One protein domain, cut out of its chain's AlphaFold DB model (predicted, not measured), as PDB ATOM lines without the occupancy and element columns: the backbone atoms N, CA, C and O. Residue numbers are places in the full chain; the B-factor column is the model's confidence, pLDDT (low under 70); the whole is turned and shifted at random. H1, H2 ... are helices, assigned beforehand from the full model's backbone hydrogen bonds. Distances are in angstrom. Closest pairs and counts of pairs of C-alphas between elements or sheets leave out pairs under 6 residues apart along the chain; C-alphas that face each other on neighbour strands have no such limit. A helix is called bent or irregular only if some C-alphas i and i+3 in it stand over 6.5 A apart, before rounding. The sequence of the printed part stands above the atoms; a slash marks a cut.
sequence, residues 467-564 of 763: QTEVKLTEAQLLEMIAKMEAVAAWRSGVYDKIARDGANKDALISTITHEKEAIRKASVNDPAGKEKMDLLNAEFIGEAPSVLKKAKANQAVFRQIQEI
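AT A GLANCE: This is residues 467 to 564 of the 763 residues of an uncharacterized protein of Acetobacter sp. CAG:977 (UniProt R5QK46). A long helix, H1, makes the length of a loose, elongated model; the helical hairpin of H2 and H3 packs on it, and H4 crosses its last turns about perpendicular to it. H1, H2 and H3 form a three-helix up-and-down bundle, each running against the one before it, while residues 473 to 479, of which 474 to 479 belong to H1, stick out at one end and residues 559 to 564, of which 559 to 563 belong to H4, at the other. The printed part has 98 residues with four named helices, H1 to H4 in chain order, and no named strand; the class is all helix. The radius of gyration of the C-alphas is 16.2 A, and the spans are 50 by 32 by 24 A.

HOW THE PARTS SIT: H1, residues 474 to 500, is the hub, touching three other helices. H2, residues 505 to 525, touches H1 with residues 507 to 515 alone, at a shallow tilt of 30 degrees, opposite ways, as a hairpin; the closest C-alphas, of Ile 498 and Ala 507, are 5.2 A apart. H3, residues 529 to 541, touches H1 with residues 531 to 535 alone, at a steep tilt of 39 degrees, the same way, with the C-alphas of Val 487 and Lys 532 closest at 6.5 A. H2 and H3 form a second hairpin, touching at a shallow tilt of 15 degrees, opposite ways; the C-alphas of Ile 519 and Gly 529 are closest at 5.9 A. H4, residues 544 to 563, touches H1 with residues 547 to 555 alone, about perpendicular at 74 degrees; the C-alphas of Ala 499 and Ala 551 are closest at 4.7 A. H4 is close to but not clearly touching H3, with the C-alphas of Phe 540 and Val 547 closest at 6.3 A. Every O i to N i+4 pair is within hydrogen-bond range in H1 and H4; in H2 15 of 17 are, and in H3 8 of 9.

IN THESE COORDINATES: H1 is 38.8 A long and begins at C-alpha 474, (42.168, -49.120, 25.682). H2, 30.2 A, has a kink of 32 degrees near residue 519 and is irregular: C-alphas 521 and 524 are 9.1 A apart. H3 is 16.5 A long. H4, 28.2 A, ends at C-alpha 563, (20.946, -35.820, -13.364).

THE WHOLE: The C-alphas farthest apart, of Thr 468 and Glu 563, are 54.6 A apart. The printed part has no cut, and its three links between helices are tight. Mean pLDDT of the printed part is 70.6; 51 residues are under 70, among them residues 467 to 479, 504 to 514 and 516 to 527.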
ATOM      1  N   GLN A 467      44.272 -31.153  36.458       34.84
ATOM      2  CA  GLN A 467      43.477 -31.987  35.555       34.84
ATOM      3  C   GLN A 467      44.132 -33.363  35.474       34.84
ATOM      4  O   GLN A 467      45.179 -33.545  34.856       34.84
ATOM      5  N   THR A 468      43.548 -34.327  36.173       37.59
ATOM      6  CA  THR A 468      43.992 -35.704  36.084       37.59
ATOM      7  C   THR A 468      43.346 -36.215  34.812       37.59
ATOM      8  O   THR A 468      42.130 -36.397  34.784       37.59
ATOM      9  N   GLU A 469      44.129 -36.351  33.739       40.19
ATOM     10  CA  GLU A 469      43.690 -37.075  32.548       40.19
ATOM     11  C   GLU A 469      43.081 -38.393  33.022       40.19
ATOM     12  O   GLU A 469      43.761 -39.229  33.628       40.19
ATOM     13  N   VAL A 470      41.774 -38.553  32.814       44.19
ATOM     14  CA  VAL A 470      41.108 -39.825  33.056       44.19
ATOM     15  C   VAL A 470      41.745 -40.798  32.075       44.19
ATOM     16  O   VAL A 470      41.444 -40.773  30.885       44.19
ATOM     17  N   LYS A 471      42.684 -41.618  32.555       45.47
ATOM     18  CA  LYS A 471      43.268 -42.697  31.759       45.47
ATOM     19  C   LYS A 471      42.186 -43.744  31.536       45.47
ATOM     20  O   LYS A 471      42.013 -44.650  32.348       45.47
ATOM     21  N   LEU A 472      41.434 -43.572  30.454       48.97
ATOM     22  CA  LEU A 472      40.571 -44.610  29.914       48.97
ATOM     23  C   LEU A 472      41.451 -45.812  29.574       48.97
ATOM     24  O   LEU A 472      42.547 -45.668  29.027       48.97
ATOM     25  N   THR A 473      40.986 -47.005  29.923       68.81
ATOM     26  CA  THR A 473      41.591 -48.228  29.388       68.81
ATOM     27  C   THR A 473      41.396 -48.267  27.869       68.81
ATOM     28  O   THR A 473      40.451 -47.676  27.350       68.81
ATOM     29  N   GLU A 474      42.264 -48.976  27.145       61.34
ATOM     30  CA  GLU A 474      42.168 -49.120  25.682       61.34
ATOM     31  C   GLU A 474      40.785 -49.632  25.241       61.34
ATOM     32  O   GLU A 474      40.196 -49.103  24.305       61.34
ATOM     33  N   ALA A 475      40.207 -50.571  25.997       59.84
ATOM     34  CA  ALA A 475      38.851 -51.065  25.769       59.84
ATOM     35  C   ALA A 475      37.776 -49.972  25.926       59.84
ATOM     36  O   ALA A 475      36.887 -49.865  25.088       59.84
ATOM     37  N   GLN A 476      37.875 -49.129  26.961       62.19
ATOM     38  CA  GLN A 476      36.940 -48.015  27.170       62.19
ATOM     39  C   GLN A 476      37.089 -46.926  26.106       62.19
ATOM     40  O   GLN A 476      36.104 -46.300  25.722       62.19
ATOM     41  N   LEU A 477      38.312 -46.693  25.625       65.50
ATOM     42  CA  LEU A 477      38.569 -45.761  24.534       65.50
ATOM     43  C   LEU A 477      37.956 -46.272  23.223       65.50
ATOM     44  O   LEU A 477      37.273 -45.513  22.544       65.50
ATOM     45  N   LEU A 478      38.147 -47.555  22.898       67.62
ATOM     46  CA  LEU A 478      37.558 -48.191  21.715       67.62
ATOM     47  C   LEU A 478      36.026 -48.195  21.764       67.62
ATOM     48  O   LEU A 478      35.384 -47.877  20.769       67.62
ATOM     49  N   GLU A 479      35.435 -48.491  22.923       69.00
ATOM     50  CA  GLU A 479      33.981 -48.437  23.118       69.00
ATOM     51  C   GLU A 479      33.439 -47.010  22.935       69.00
ATOM     52  O   GLU A 479      32.411 -46.807  22.289       69.00
ATOM     53  N   MET A 480      34.160 -46.004  23.442       70.44
ATOM     54  CA  MET A 480      33.807 -44.598  23.249       70.44
ATOM     55  C   MET A 480      33.884 -44.188  21.773       70.44
ATOM     56  O   MET A 480      32.963 -43.538  21.286       70.44
ATOM     57  N   ILE A 481      34.943 -44.585  21.059       68.75
ATOM     58  CA  ILE A 481      35.109 -44.304  19.624       68.75
ATOM     59  C   ILE A 481      33.974 -44.948  18.824       68.75
ATOM     60  O   ILE A 481      33.274 -44.244  18.100       68.75
ATOM     61  N   ALA A 482      33.711 -46.241  19.035       71.06
ATOM     62  CA  ALA A 482      32.634 -46.955  18.350       71.06
ATOM     63  C   ALA A 482      31.261 -46.313  18.615       71.06
ATOM     64  O   ALA A 482      30.431 -46.184  17.713       71.06
ATOM     65  N   LYS A 483      31.020 -45.854  19.849       75.19
ATOM     66  CA  LYS A 483      29.804 -45.118  20.205       75.19
ATOM     67  C   LYS A 483      29.710 -43.776  19.472       75.19
ATOM     68  O   LYS A 483      28.641 -43.449  18.958       75.19
ATOM     69  N   MET A 484      30.796 -43.007  19.407       73.62
ATOM     70  CA  MET A 484      30.833 -41.731  18.681       73.62
ATOM     71  C   MET A 484      30.581 -41.923  17.182       73.62
ATOM     72  O   MET A 484      29.791 -41.182  16.599       73.62
ATOM     73  N   GLU A 485      31.190 -42.939  16.574       72.88
ATOM     74  CA  GLU A 485      30.985 -43.296  15.166       72.88
ATOM     75  C   GLU A 485      29.538 -43.712  14.893       72.88
ATOM     76  O   GLU A 485      28.919 -43.219  13.949       72.88
ATOM     77  N   ALA A 486      28.949 -44.543  15.760       77.88
ATOM     78  CA  ALA A 486      27.553 -44.953  15.640       77.88
ATOM     79  C   ALA A 486      26.586 -43.759  15.732       77.88
ATOM     80  O   ALA A 486      25.615 -43.685  14.974       77.88
ATOM     81  N   VAL A 487      26.851 -42.806  16.633       82.50
ATOM     82  CA  VAL A 487      26.068 -41.565  16.750       82.50
ATOM     83  C   VAL A 487      26.235 -40.693  15.507       82.50
ATOM     84  O   VAL A 487      25.240 -40.188  14.989       82.50
ATOM     85  N   ALA A 488      27.454 -40.540  14.989       76.31
ATOM     86  CA  ALA A 488      27.719 -39.759  13.784       76.31
ATOM     87  C   ALA A 488      27.032 -40.360  12.544       76.31
ATOM     88  O   ALA A 488      26.374 -39.637  11.790       76.31
ATOM     89  N   ALA A 489      27.108 -41.682  12.373       78.31
ATOM     90  CA  ALA A 489      26.444 -42.404  11.291       78.31
ATOM     91  C   ALA A 489      24.916 -42.276  11.378       78.31
ATOM     92  O   ALA A 489      24.256 -41.976  10.380       78.31
ATOM     93  N   TRP A 490      24.346 -42.436  12.577       90.50
ATOM     94  CA  TRP A 490      22.919 -42.215  12.812       90.50
ATOM     95  C   TRP A 490      22.514 -40.771  12.487       90.50
ATOM     96  O   TRP A 490      21.579 -40.566  11.715       90.50
ATOM     97  N   ARG A 491      23.255 -39.776  12.992       87.31
ATOM     98  CA  ARG A 491      23.013 -38.342  12.752       87.31
ATOM     99  C   ARG A 491      22.997 -38.026  11.256       87.31
ATOM    100  O   ARG A 491      22.087 -37.348  10.786       87.31
ATOM    101  N   SER A 492      23.959 -38.555  10.501       81.62
ATOM    102  CA  SER A 492      23.997 -38.443   9.037       81.62
ATOM    103  C   SER A 492      22.746 -39.055   8.386       81.62
ATOM    104  O   SER A 492      22.102 -38.423   7.547       81.62
ATOM    105  N   GLY A 493      22.318 -40.234   8.848       85.81
ATOM    106  CA  GLY A 493      21.084 -40.880   8.397       85.81
ATOM    107  C   GLY A 493      19.814 -40.052   8.641       85.81
ATOM    108  O   GLY A 493      18.910 -40.076   7.806       85.81
ATOM    109  N   VAL A 494      19.742 -39.287   9.736       85.75
ATOM    110  CA  VAL A 494      18.621 -38.365  10.006       85.75
ATOM    111  C   VAL A 494      18.581 -37.238   8.969       85.75
ATOM    112  O   VAL A 494      17.526 -36.983   8.387       85.75
ATOM    113  N   TYR A 495      19.723 -36.611   8.663       84.50
ATOM    114  CA  TYR A 495      19.815 -35.602   7.598       84.50
ATOM    115  C   TYR A 495      19.374 -36.145   6.234       84.50
ATOM    116  O   TYR A 495      18.666 -35.456   5.494       84.50
ATOM    117  N   ASP A 496      19.758 -37.380   5.910       82.75
ATOM    118  CA  ASP A 496      19.379 -38.033   4.655       82.75
ATOM    119  C   ASP A 496      17.869 -38.276   4.552       82.75
ATOM    120  O   ASP A 496      17.294 -38.071   3.482       82.75
ATOM    121  N   LYS A 497      17.211 -38.683   5.647       87.31
ATOM    122  CA  LYS A 497      15.746 -38.856   5.694       87.31
ATOM    123  C   LYS A 497      15.032 -37.528   5.447       87.31
ATOM    124  O   LYS A 497      14.210 -37.439   4.539       87.31
ATOM    125  N   ILE A 498      15.449 -36.465   6.139       80.50
ATOM    126  CA  ILE A 498      14.885 -35.118   5.958       80.50
ATOM    127  C   ILE A 498      15.065 -34.643   4.508       80.50
ATOM    128  O   ILE A 498      14.137 -34.104   3.902       80.50
ATOM    129  N   ALA A 499      16.254 -34.842   3.929       83.25
ATOM    130  CA  ALA A 499      16.548 -34.445   2.554       83.25
ATOM    131  C   ALA A 499      15.720 -35.233   1.526       83.25
ATOM    132  O   ALA A 499      15.222 -34.659   0.549       83.25
ATOM    133  N   ARG A 500      15.542 -36.538   1.746       84.81
ATOM    134  CA  ARG A 500      14.739 -37.424   0.894       84.81
ATOM    135  C   ARG A 500      13.265 -37.039   0.903       84.81
ATOM    136  O   ARG A 500      12.664 -36.954  -0.165       84.81
ATOM    137  N   ASP A 501      12.738 -36.702   2.073       81.25
ATOM    138  CA  ASP A 501      11.313 -36.434   2.287       81.25
ATOM    139  C   ASP A 501      10.908 -34.992   1.925       81.25
ATOM    140  O   ASP A 501       9.797 -34.547   2.198       81.25
ATOM    141  N   GLY A 502      11.789 -34.255   1.240       78.00
ATOM    142  CA  GLY A 502      11.476 -32.952   0.650       78.00
ATOM    143  C   GLY A 502      12.249 -31.776   1.237       78.00
ATOM    144  O   GLY A 502      12.067 -30.659   0.755       78.00
ATOM    145  N   ALA A 503      13.115 -32.004   2.232       79.69
ATOM    146  CA  ALA A 503      13.916 -30.971   2.896       79.69
ATOM    147  C   ALA A 503      13.073 -29.772   3.376       79.69
ATOM    148  O   ALA A 503      13.471 -28.605   3.281       79.69
ATOM    149  N   ASN A 504      11.865 -30.070   3.844       66.56
ATOM    150  CA  ASN A 504      10.890 -29.107   4.321       66.56
ATOM    151  C   ASN A 504      10.517 -29.418   5.776       66.56
ATOM    152  O   ASN A 504      11.019 -30.355   6.395       66.56
ATOM    153  N   LYS A 505       9.654 -28.576   6.328       57.25
ATOM    154  CA  LYS A 505       9.244 -28.631   7.727       57.25
ATOM    155  C   LYS A 505       8.536 -29.937   8.085       57.25
ATOM    156  O   LYS A 505       8.854 -30.535   9.106       57.25
ATOM    157  N   ASP A 506       7.658 -30.414   7.209       57.38
ATOM    158  CA  ASP A 506       6.913 -31.655   7.427       57.38
ATOM    159  C   ASP A 506       7.851 -32.869   7.445       57.38
ATOM    160  O   ASP A 506       7.736 -33.734   8.311       57.38
ATOM    161  N   ALA A 507       8.848 -32.891   6.553       67.44
ATOM    162  CA  ALA A 507       9.905 -33.900   6.531       67.44
ATOM    163  C   ALA A 507      10.736 -33.905   7.823       67.44
ATOM    164  O   ALA A 507      11.021 -34.970   8.375       67.44
ATOM    165  N   LEU A 508      11.104 -32.718   8.320       61.00
ATOM    166  CA  LEU A 508      11.833 -32.553   9.578       61.00
ATOM    167  C   LEU A 508      11.022 -33.088  10.763       61.00
ATOM    168  O   LEU A 508      11.517 -33.928  11.511       61.00
ATOM    169  N   ILE A 509       9.768 -32.653  10.900       52.91
ATOM    170  CA  ILE A 509       8.875 -33.059  11.993       52.91
ATOM    171  C   ILE A 509       8.626 -34.567  11.955       52.91
ATOM    172  O   ILE A 509       8.767 -35.238  12.978       52.91
ATOM    173  N   SER A 510       8.293 -35.108  10.782       59.31
ATOM    174  CA  SER A 510       8.032 -36.536  10.591       59.31
ATOM    175  C   SER A 510       9.254 -37.381  10.956       59.31
ATOM    176  O   SER A 510       9.145 -38.326  11.740       59.31
ATOM    177  N   THR A 511      10.440 -36.989  10.472       68.94
ATOM    178  CA  THR A 511      11.689 -37.705  10.761       68.94
ATOM    179  C   THR A 511      12.014 -37.657  12.249       68.94
ATOM    180  O   THR A 511      12.230 -38.705  12.848       68.94
ATOM    181  N   ILE A 512      12.005 -36.474  12.876       64.31
ATOM    182  CA  ILE A 512      12.302 -36.339  14.312       64.31
ATOM    183  C   ILE A 512      11.321 -37.170  15.138       64.31
ATOM    184  O   ILE A 512      11.745 -37.886  16.038       64.31
ATOM    185  N   THR A 513      10.027 -37.116  14.821       55.44
ATOM    186  CA  THR A 513       8.999 -37.881  15.541       55.44
ATOM    187  C   THR A 513       9.264 -39.379  15.443       55.44
ATOM    188  O   THR A 513       9.243 -40.080  16.454       55.44
ATOM    189  N   HIS A 514       9.572 -39.869  14.241       66.19
ATOM    190  CA  HIS A 514       9.902 -41.272  14.023       66.19
ATOM    191  C   HIS A 514      11.173 -41.697  14.770       66.19
ATOM    192  O   HIS A 514      11.178 -42.745  15.411       66.19
ATOM    193  N   GLU A 515      12.233 -40.886  14.729       73.69
ATOM    194  CA  GLU A 515      13.500 -41.183  15.409       73.69
ATOM    195  C   GLU A 515      13.362 -41.151  16.930       73.69
ATOM    196  O   GLU A 515      13.840 -42.064  17.599       73.69
ATOM    197  N   LYS A 516      12.661 -40.156  17.489       63.91
ATOM    198  CA  LYS A 516      12.365 -40.105  18.928       63.91
ATOM    199  C   LYS A 516      11.626 -41.359  19.368       63.91
ATOM    200  O   LYS A 516      12.010 -41.981  20.353       63.91
ATOM    201  N   GLU A 517      10.616 -41.768  18.611       58.75
ATOM    202  CA  GLU A 517       9.845 -42.967  18.922       58.75
ATOM    203  C   GLU A 517      10.671 -44.251  18.778       58.75
ATOM    204  O   GLU A 517      10.568 -45.151  19.610       58.75
ATOM    205  N   ALA A 518      11.541 -44.333  17.768       67.44
ATOM    206  CA  ALA A 518      12.466 -45.450  17.610       67.44
ATOM    207  C   ALA A 518      13.435 -45.555  18.800       67.44
ATOM    208  O   ALA A 518      13.630 -46.648  19.332       67.44
ATOM    209  N   ILE A 519      13.983 -44.428  19.267       67.06
ATOM    210  CA  ILE A 519      14.868 -44.374  20.438       67.06
ATOM    211  C   ILE A 519      14.098 -44.736  21.719       67.06
ATOM    212  O   ILE A 519      14.581 -45.536  22.520       67.06
ATOM    213  N   ARG A 520      12.871 -44.226  21.905       57.81
ATOM    214  CA  ARG A 520      12.002 -44.580  23.047       57.81
ATOM    215  C   ARG A 520      11.705 -46.081  23.084       57.81
ATOM    216  O   ARG A 520      11.854 -46.708  24.135       57.81
ATOM    217  N   LYS A 521      11.362 -46.676  21.935       61.53
ATOM    218  CA  LYS A 521      11.113 -48.122  21.792       61.53
ATOM    219  C   LYS A 521      12.360 -48.965  22.021       61.53
ATOM    220  O   LYS A 521      12.255 -50.038  22.606       61.53
ATOM    221  N   ALA A 522      13.529 -48.485  21.602       64.62
ATOM    222  CA  ALA A 522      14.798 -49.135  21.915       64.62
ATOM    223  C   ALA A 522      15.120 -49.085  23.424       64.62
ATOM    224  O   ALA A 522      15.791 -49.983  23.938       64.62
ATOM    225  N   SER A 523      14.583 -48.092  24.152       55.47
ATOM    226  CA  SER A 523      14.751 -47.916  25.603       55.47
ATOM    227  C   SER A 523      16.239 -47.905  26.009       55.47
ATOM    228  O   SER A 523      17.112 -47.581  25.206       55.47
ATOM    229  N   VAL A 524      16.570 -48.247  27.259       53.78
ATOM    230  CA  VAL A 524      17.957 -48.284  27.780       53.78
ATOM    231  C   VAL A 524      18.901 -49.261  27.061       53.78
ATOM    232  O   VAL A 524      20.066 -49.376  27.437       53.78
ATOM    233  N   ASN A 525      18.394 -50.035  26.099       56.47
ATOM    234  CA  ASN A 525      19.182 -51.005  25.350       56.47
ATOM    235  C   ASN A 525      19.916 -50.357  24.171       56.47
ATOM    236  O   ASN A 525      20.730 -51.027  23.543       56.47
ATOM    237  N   ASP A 526      19.667 -49.073  23.888       67.94
ATOM    238  CA  ASP A 526      20.510 -48.261  23.013       67.94
ATOM    239  C   ASP A 526      21.615 -47.577  23.843       67.94
ATOM    240  O   ASP A 526      21.334 -46.592  24.537       67.94
ATOM    241  N   PRO A 527      22.883 -48.034  23.768       67.75
ATOM    242  CA  PRO A 527      23.990 -47.448  24.527       67.75
ATOM    243  C   PRO A 527      24.240 -45.975  24.190       67.75
ATOM    244  O   PRO A 527      24.912 -45.277  24.951       67.75
ATOM    245  N   ALA A 528      23.725 -45.512  23.046       78.69
ATOM    246  CA  ALA A 528      23.838 -44.152  22.542       78.69
ATOM    247  C   ALA A 528      22.498 -43.399  22.522       78.69
ATOM    248  O   ALA A 528      22.429 -42.294  21.986       78.69
ATOM    249  N   GLY A 529      21.425 -43.973  23.080       74.19
ATOM    250  CA  GLY A 529      20.082 -43.398  22.996       74.19
ATOM    251  C   GLY A 529      20.018 -41.981  23.567       74.19
ATOM    252  O   GLY A 529      19.397 -41.106  22.964       74.19
ATOM    253  N   LYS A 530      20.716 -41.732  24.685       70.94
ATOM    254  CA  LYS A 530      20.791 -40.404  25.310       70.94
ATOM    255  C   LYS A 530      21.440 -39.387  24.377       70.94
ATOM    256  O   LYS A 530      20.843 -38.354  24.113       70.94
ATOM    257  N   GLU A 531      22.615 -39.697  23.837       78.94
ATOM    258  CA  GLU A 531      23.330 -38.805  22.924       78.94
ATOM    259  C   GLU A 531      22.519 -38.525  21.654       78.94
ATOM    260  O   GLU A 531      22.478 -37.389  21.188       78.94
ATOM    261  N   LYS A 532      21.824 -39.536  21.118       81.06
ATOM    262  CA  LYS A 532      20.920 -39.364  19.974       81.06
ATOM    263  C   LYS A 532      19.756 -38.432  20.314       81.06
ATOM    264  O   LYS A 532      19.465 -37.524  19.542       81.06
ATOM    265  N   MET A 533      19.114 -38.617  21.469       69.44
ATOM    266  CA  MET A 533      17.997 -37.775  21.906       69.44
ATOM    267  C   MET A 533      18.437 -36.330  22.185       69.44
ATOM    268  O   MET A 533      17.765 -35.388  21.763       69.44
ATOM    269  N   ASP A 534      19.596 -36.156  22.823       68.56
ATOM    270  CA  ASP A 534      20.208 -34.849  23.061       68.56
ATOM    271  C   ASP A 534      20.498 -34.140  21.727       68.56
ATOM    272  O   ASP A 534      20.185 -32.960  21.587       68.56
ATOM    273  N   LEU A 535      21.000 -34.858  20.714       70.62
ATOM    274  CA  LEU A 535      21.196 -34.318  19.363       70.62
ATOM    275  C   LEU A 535      19.873 -33.971  18.664       70.62
ATOM    276  O   LEU A 535      19.778 -32.900  18.065       70.62
ATOM    277  N   LEU A 536      18.834 -34.813  18.751       66.50
ATOM    278  CA  LEU A 536      17.507 -34.479  18.203       66.50
ATOM    279  C   LEU A 536      16.978 -33.169  18.797       66.50
ATOM    280  O   LEU A 536      16.455 -32.330  18.068       66.50
ATOM    281  N   ASN A 537      17.142 -32.977  20.105       56.97
ATOM    282  CA  ASN A 537      16.639 -31.803  20.809       56.97
ATOM    283  C   ASN A 537      17.499 -30.554  20.583       56.97
ATOM    284  O   ASN A 537      16.966 -29.492  20.259       56.97
ATOM    285  N   ALA A 538      18.816 -30.662  20.739       58.59
ATOM    286  CA  ALA A 538      19.718 -29.520  20.656       58.59
ATOM    287  C   ALA A 538      19.969 -29.081  19.210       58.59
ATOM    288  O   ALA A 538      19.919 -27.891  18.918       58.59
ATOM    289  N   GLU A 539      20.208 -30.029  18.305       66.50
ATOM    290  CA  GLU A 539      20.575 -29.732  16.922       66.50
ATOM    291  C   GLU A 539      19.351 -29.724  16.003       66.50
ATOM    292  O   GLU A 539      19.037 -28.701  15.402       66.50
ATOM    293  N   PHE A 540      18.623 -30.842  15.894       62.25
ATOM    294  CA  PHE A 540      17.566 -30.968  14.880       62.25
ATOM    295  C   PHE A 540      16.344 -30.086  15.167       62.25
ATOM    296  O   PHE A 540      15.742 -29.557  14.230       62.25
ATOM    297  N   ILE A 541      15.997 -29.902  16.443       53.75
ATOM    298  CA  ILE A 541      14.955 -28.964  16.883       53.75
ATOM    299  C   ILE A 541      15.560 -27.580  17.145       53.75
ATOM    300  O   ILE A 541      15.087 -26.595  16.579       53.75
ATOM    301  N   GLY A 542      16.599 -27.494  17.983       47.94
ATOM    302  CA  GLY A 542      17.182 -26.215  18.402       47.94
ATOM    303  C   GLY A 542      17.796 -25.392  17.263       47.94
ATOM    304  O   GLY A 542      17.742 -24.165  17.307       47.94
ATOM    305  N   GLU A 543      18.295 -26.046  16.210       56.94
ATOM    306  CA  GLU A 543      18.878 -25.410  15.022       56.94
ATOM    307  C   GLU A 543      18.114 -25.750  13.726       56.94
ATOM    308  O   GLU A 543      18.682 -25.731  12.628       56.94
ATOM    309  N   ALA A 544      16.805 -26.018  13.822       56.19
ATOM    310  CA  ALA A 544      15.951 -26.421  12.699       56.19
ATOM    311  C   ALA A 544      16.131 -25.590  11.401       56.19
ATOM    312  O   ALA A 544      16.226 -26.192  10.324       56.19
ATOM    313  N   PRO A 545      16.256 -24.242  11.430       59.03
ATOM    314  CA  PRO A 545      16.510 -23.464  10.213       59.03
ATOM    315  C   PRO A 545      17.825 -23.838   9.510       59.03
ATOM    316  O   PRO A 545      17.864 -23.970   8.281       59.03
ATOM    317  N   SER A 546      18.898 -24.047  10.276       66.88
ATOM    318  CA  SER A 546      20.209 -24.467   9.765       66.88
ATOM    319  C   SER A 546      20.155 -25.893   9.220       66.88
ATOM    320  O   SER A 546      20.675 -26.155   8.132       66.88
ATOM    321  N   VAL A 547      19.455 -26.786   9.919       69.00
ATOM    322  CA  VAL A 547      19.239 -28.186   9.522       69.00
ATOM    323  C   VAL A 547      18.482 -28.266   8.199       69.00
ATOM    324  O   VAL A 547      18.913 -28.965   7.284       69.00
ATOM    325  N   LEU A 548      17.400 -27.498   8.036       71.25
ATOM    326  CA  LEU A 548      16.644 -27.427   6.783       71.25
ATOM    327  C   LEU A 548      17.476 -26.829   5.649       71.25
ATOM    328  O   LEU A 548      17.419 -27.318   4.519       71.25
ATOM    329  N   LYS A 549      18.279 -25.793   5.926       78.94
ATOM    330  CA  LYS A 549      19.213 -25.236   4.938       78.94
ATOM    331  C   LYS A 549      20.211 -26.304   4.475       78.94
ATOM    332  O   LYS A 549      20.449 -26.424   3.271       78.94
ATOM    333  N   LYS A 550      20.740 -27.105   5.404       82.75
ATOM    334  CA  LYS A 550      21.658 -28.213   5.116       82.75
ATOM    335  C   LYS A 550      20.988 -29.342   4.345       82.75
ATOM    336  O   LYS A 550      21.511 -29.758   3.316       82.75
ATOM    337  N   ALA A 551      19.797 -29.769   4.754       83.12
ATOM    338  CA  ALA A 551      19.023 -30.792   4.058       83.12
ATOM    339  C   ALA A 551      18.661 -30.369   2.624       83.12
ATOM    340  O   ALA A 551      18.759 -31.178   1.703       83.12
ATOM    341  N   LYS A 552      18.311 -29.093   2.400       84.19
ATOM    342  CA  LYS A 552      18.047 -28.547   1.056       84.19
ATOM    343  C   LYS A 552      19.296 -28.536   0.188       84.19
ATOM    344  O   LYS A 552      19.224 -28.901  -0.982       84.19
ATOM    345  N   ALA A 553      20.435 -28.131   0.747       86.56
ATOM    346  CA  ALA A 553      21.709 -28.185   0.040       86.56
ATOM    347  C   ALA A 553      22.089 -29.631  -0.314       86.56
ATOM    348  O   ALA A 553      22.433 -29.893  -1.464       86.56
ATOM    349  N   ASN A 554      21.931 -30.569   0.626       87.38
ATOM    350  CA  ASN A 554      22.179 -31.995   0.415       87.38
ATOM    351  C   ASN A 554      21.299 -32.541  -0.720       87.38
ATOM    352  O   ASN A 554      21.797 -33.105  -1.692       87.38
ATOM    353  N   GLN A 555      19.990 -32.276  -0.653       87.62
ATOM    354  CA  GLN A 555      19.031 -32.671  -1.684       87.62
ATOM    355  C   GLN A 555      19.379 -32.068  -3.054       87.62
ATOM    356  O   GLN A 555      19.277 -32.754  -4.072       87.62
ATOM    357  N   ALA A 556      19.790 -30.797  -3.098       89.38
ATOM    358  CA  ALA A 556      20.157 -30.119  -4.335       89.38
ATOM    359  C   ALA A 556      21.404 -30.737  -4.980       89.38
ATOM    360  O   ALA A 556      21.381 -31.000  -6.182       89.38
ATOM    361  N   VAL A 557      22.461 -30.996  -4.201       90.62
ATOM    362  CA  VAL A 557      23.685 -31.650  -4.693       90.62
ATOM    363  C   VAL A 557      23.373 -33.067  -5.164       90.62
ATOM    364  O   VAL A 557      23.729 -33.422  -6.285       90.62
ATOM    365  N   PHE A 558      22.633 -33.841  -4.366       90.38
ATOM    366  CA  PHE A 558      22.239 -35.202  -4.723       90.38
ATOM    367  C   PHE A 558      21.486 -35.239  -6.059       90.38
ATOM    368  O   PHE A 558      21.877 -35.971  -6.967       90.38
ATOM    369  N   ARG A 559      20.442 -34.410  -6.225       90.25
ATOM    370  CA  ARG A 559      19.674 -34.334  -7.481       90.25
ATOM    371  C   ARG A 559      20.554 -33.946  -8.664       90.25
ATOM    372  O   ARG A 559      20.516 -34.623  -9.687       90.25
ATOM    373  N   GLN A 560      21.391 -32.922  -8.502       92.69
ATOM    374  CA  GLN A 560      22.294 -32.470  -9.561       92.69
ATOM    375  C   GLN A 560      23.288 -33.560  -9.972       92.69
ATOM    376  O   GLN A 560      23.521 -33.735 -11.160       92.69
ATOM    377  N   ILE A 561      23.838 -34.330  -9.028       93.81
ATOM    378  CA  ILE A 561      24.723 -35.463  -9.339       93.81
ATOM    379  C   ILE A 561      23.964 -36.563 -10.089       93.81
ATOM    380  O   ILE A 561      24.482 -37.103 -11.068       93.81
ATOM    381  N   GLN A 562      22.740 -36.899  -9.667       90.19
ATOM    382  CA  GLN A 562      21.962 -37.960 -10.316       90.19
ATOM    383  C   GLN A 562      21.511 -37.603 -11.738       90.19
ATOM    384  O   GLN A 562      21.424 -38.497 -12.579       90.19
ATOM    385  N   GLU A 563      21.294 -36.320 -12.029       92.50
ATOM    386  CA  GLU A 563      20.946 -35.820 -13.364       92.50
ATOM    387  C   GLU A 563      22.140 -35.792 -14.340       92.50
ATOM    388  O   GLU A 563      21.940 -35.682 -15.552       92.50
ATOM    389  N   ILE A 564      23.384 -35.914 -13.857       93.25
ATOM    390  CA  ILE A 564      24.572 -35.935 -14.721       93.25
ATOM    391  C   ILE A 564      24.652 -37.278 -15.472       93.25
ATOM    392  O   ILE A 564      24.760 -38.335 -14.839       93.25
TER     393      ILE A 564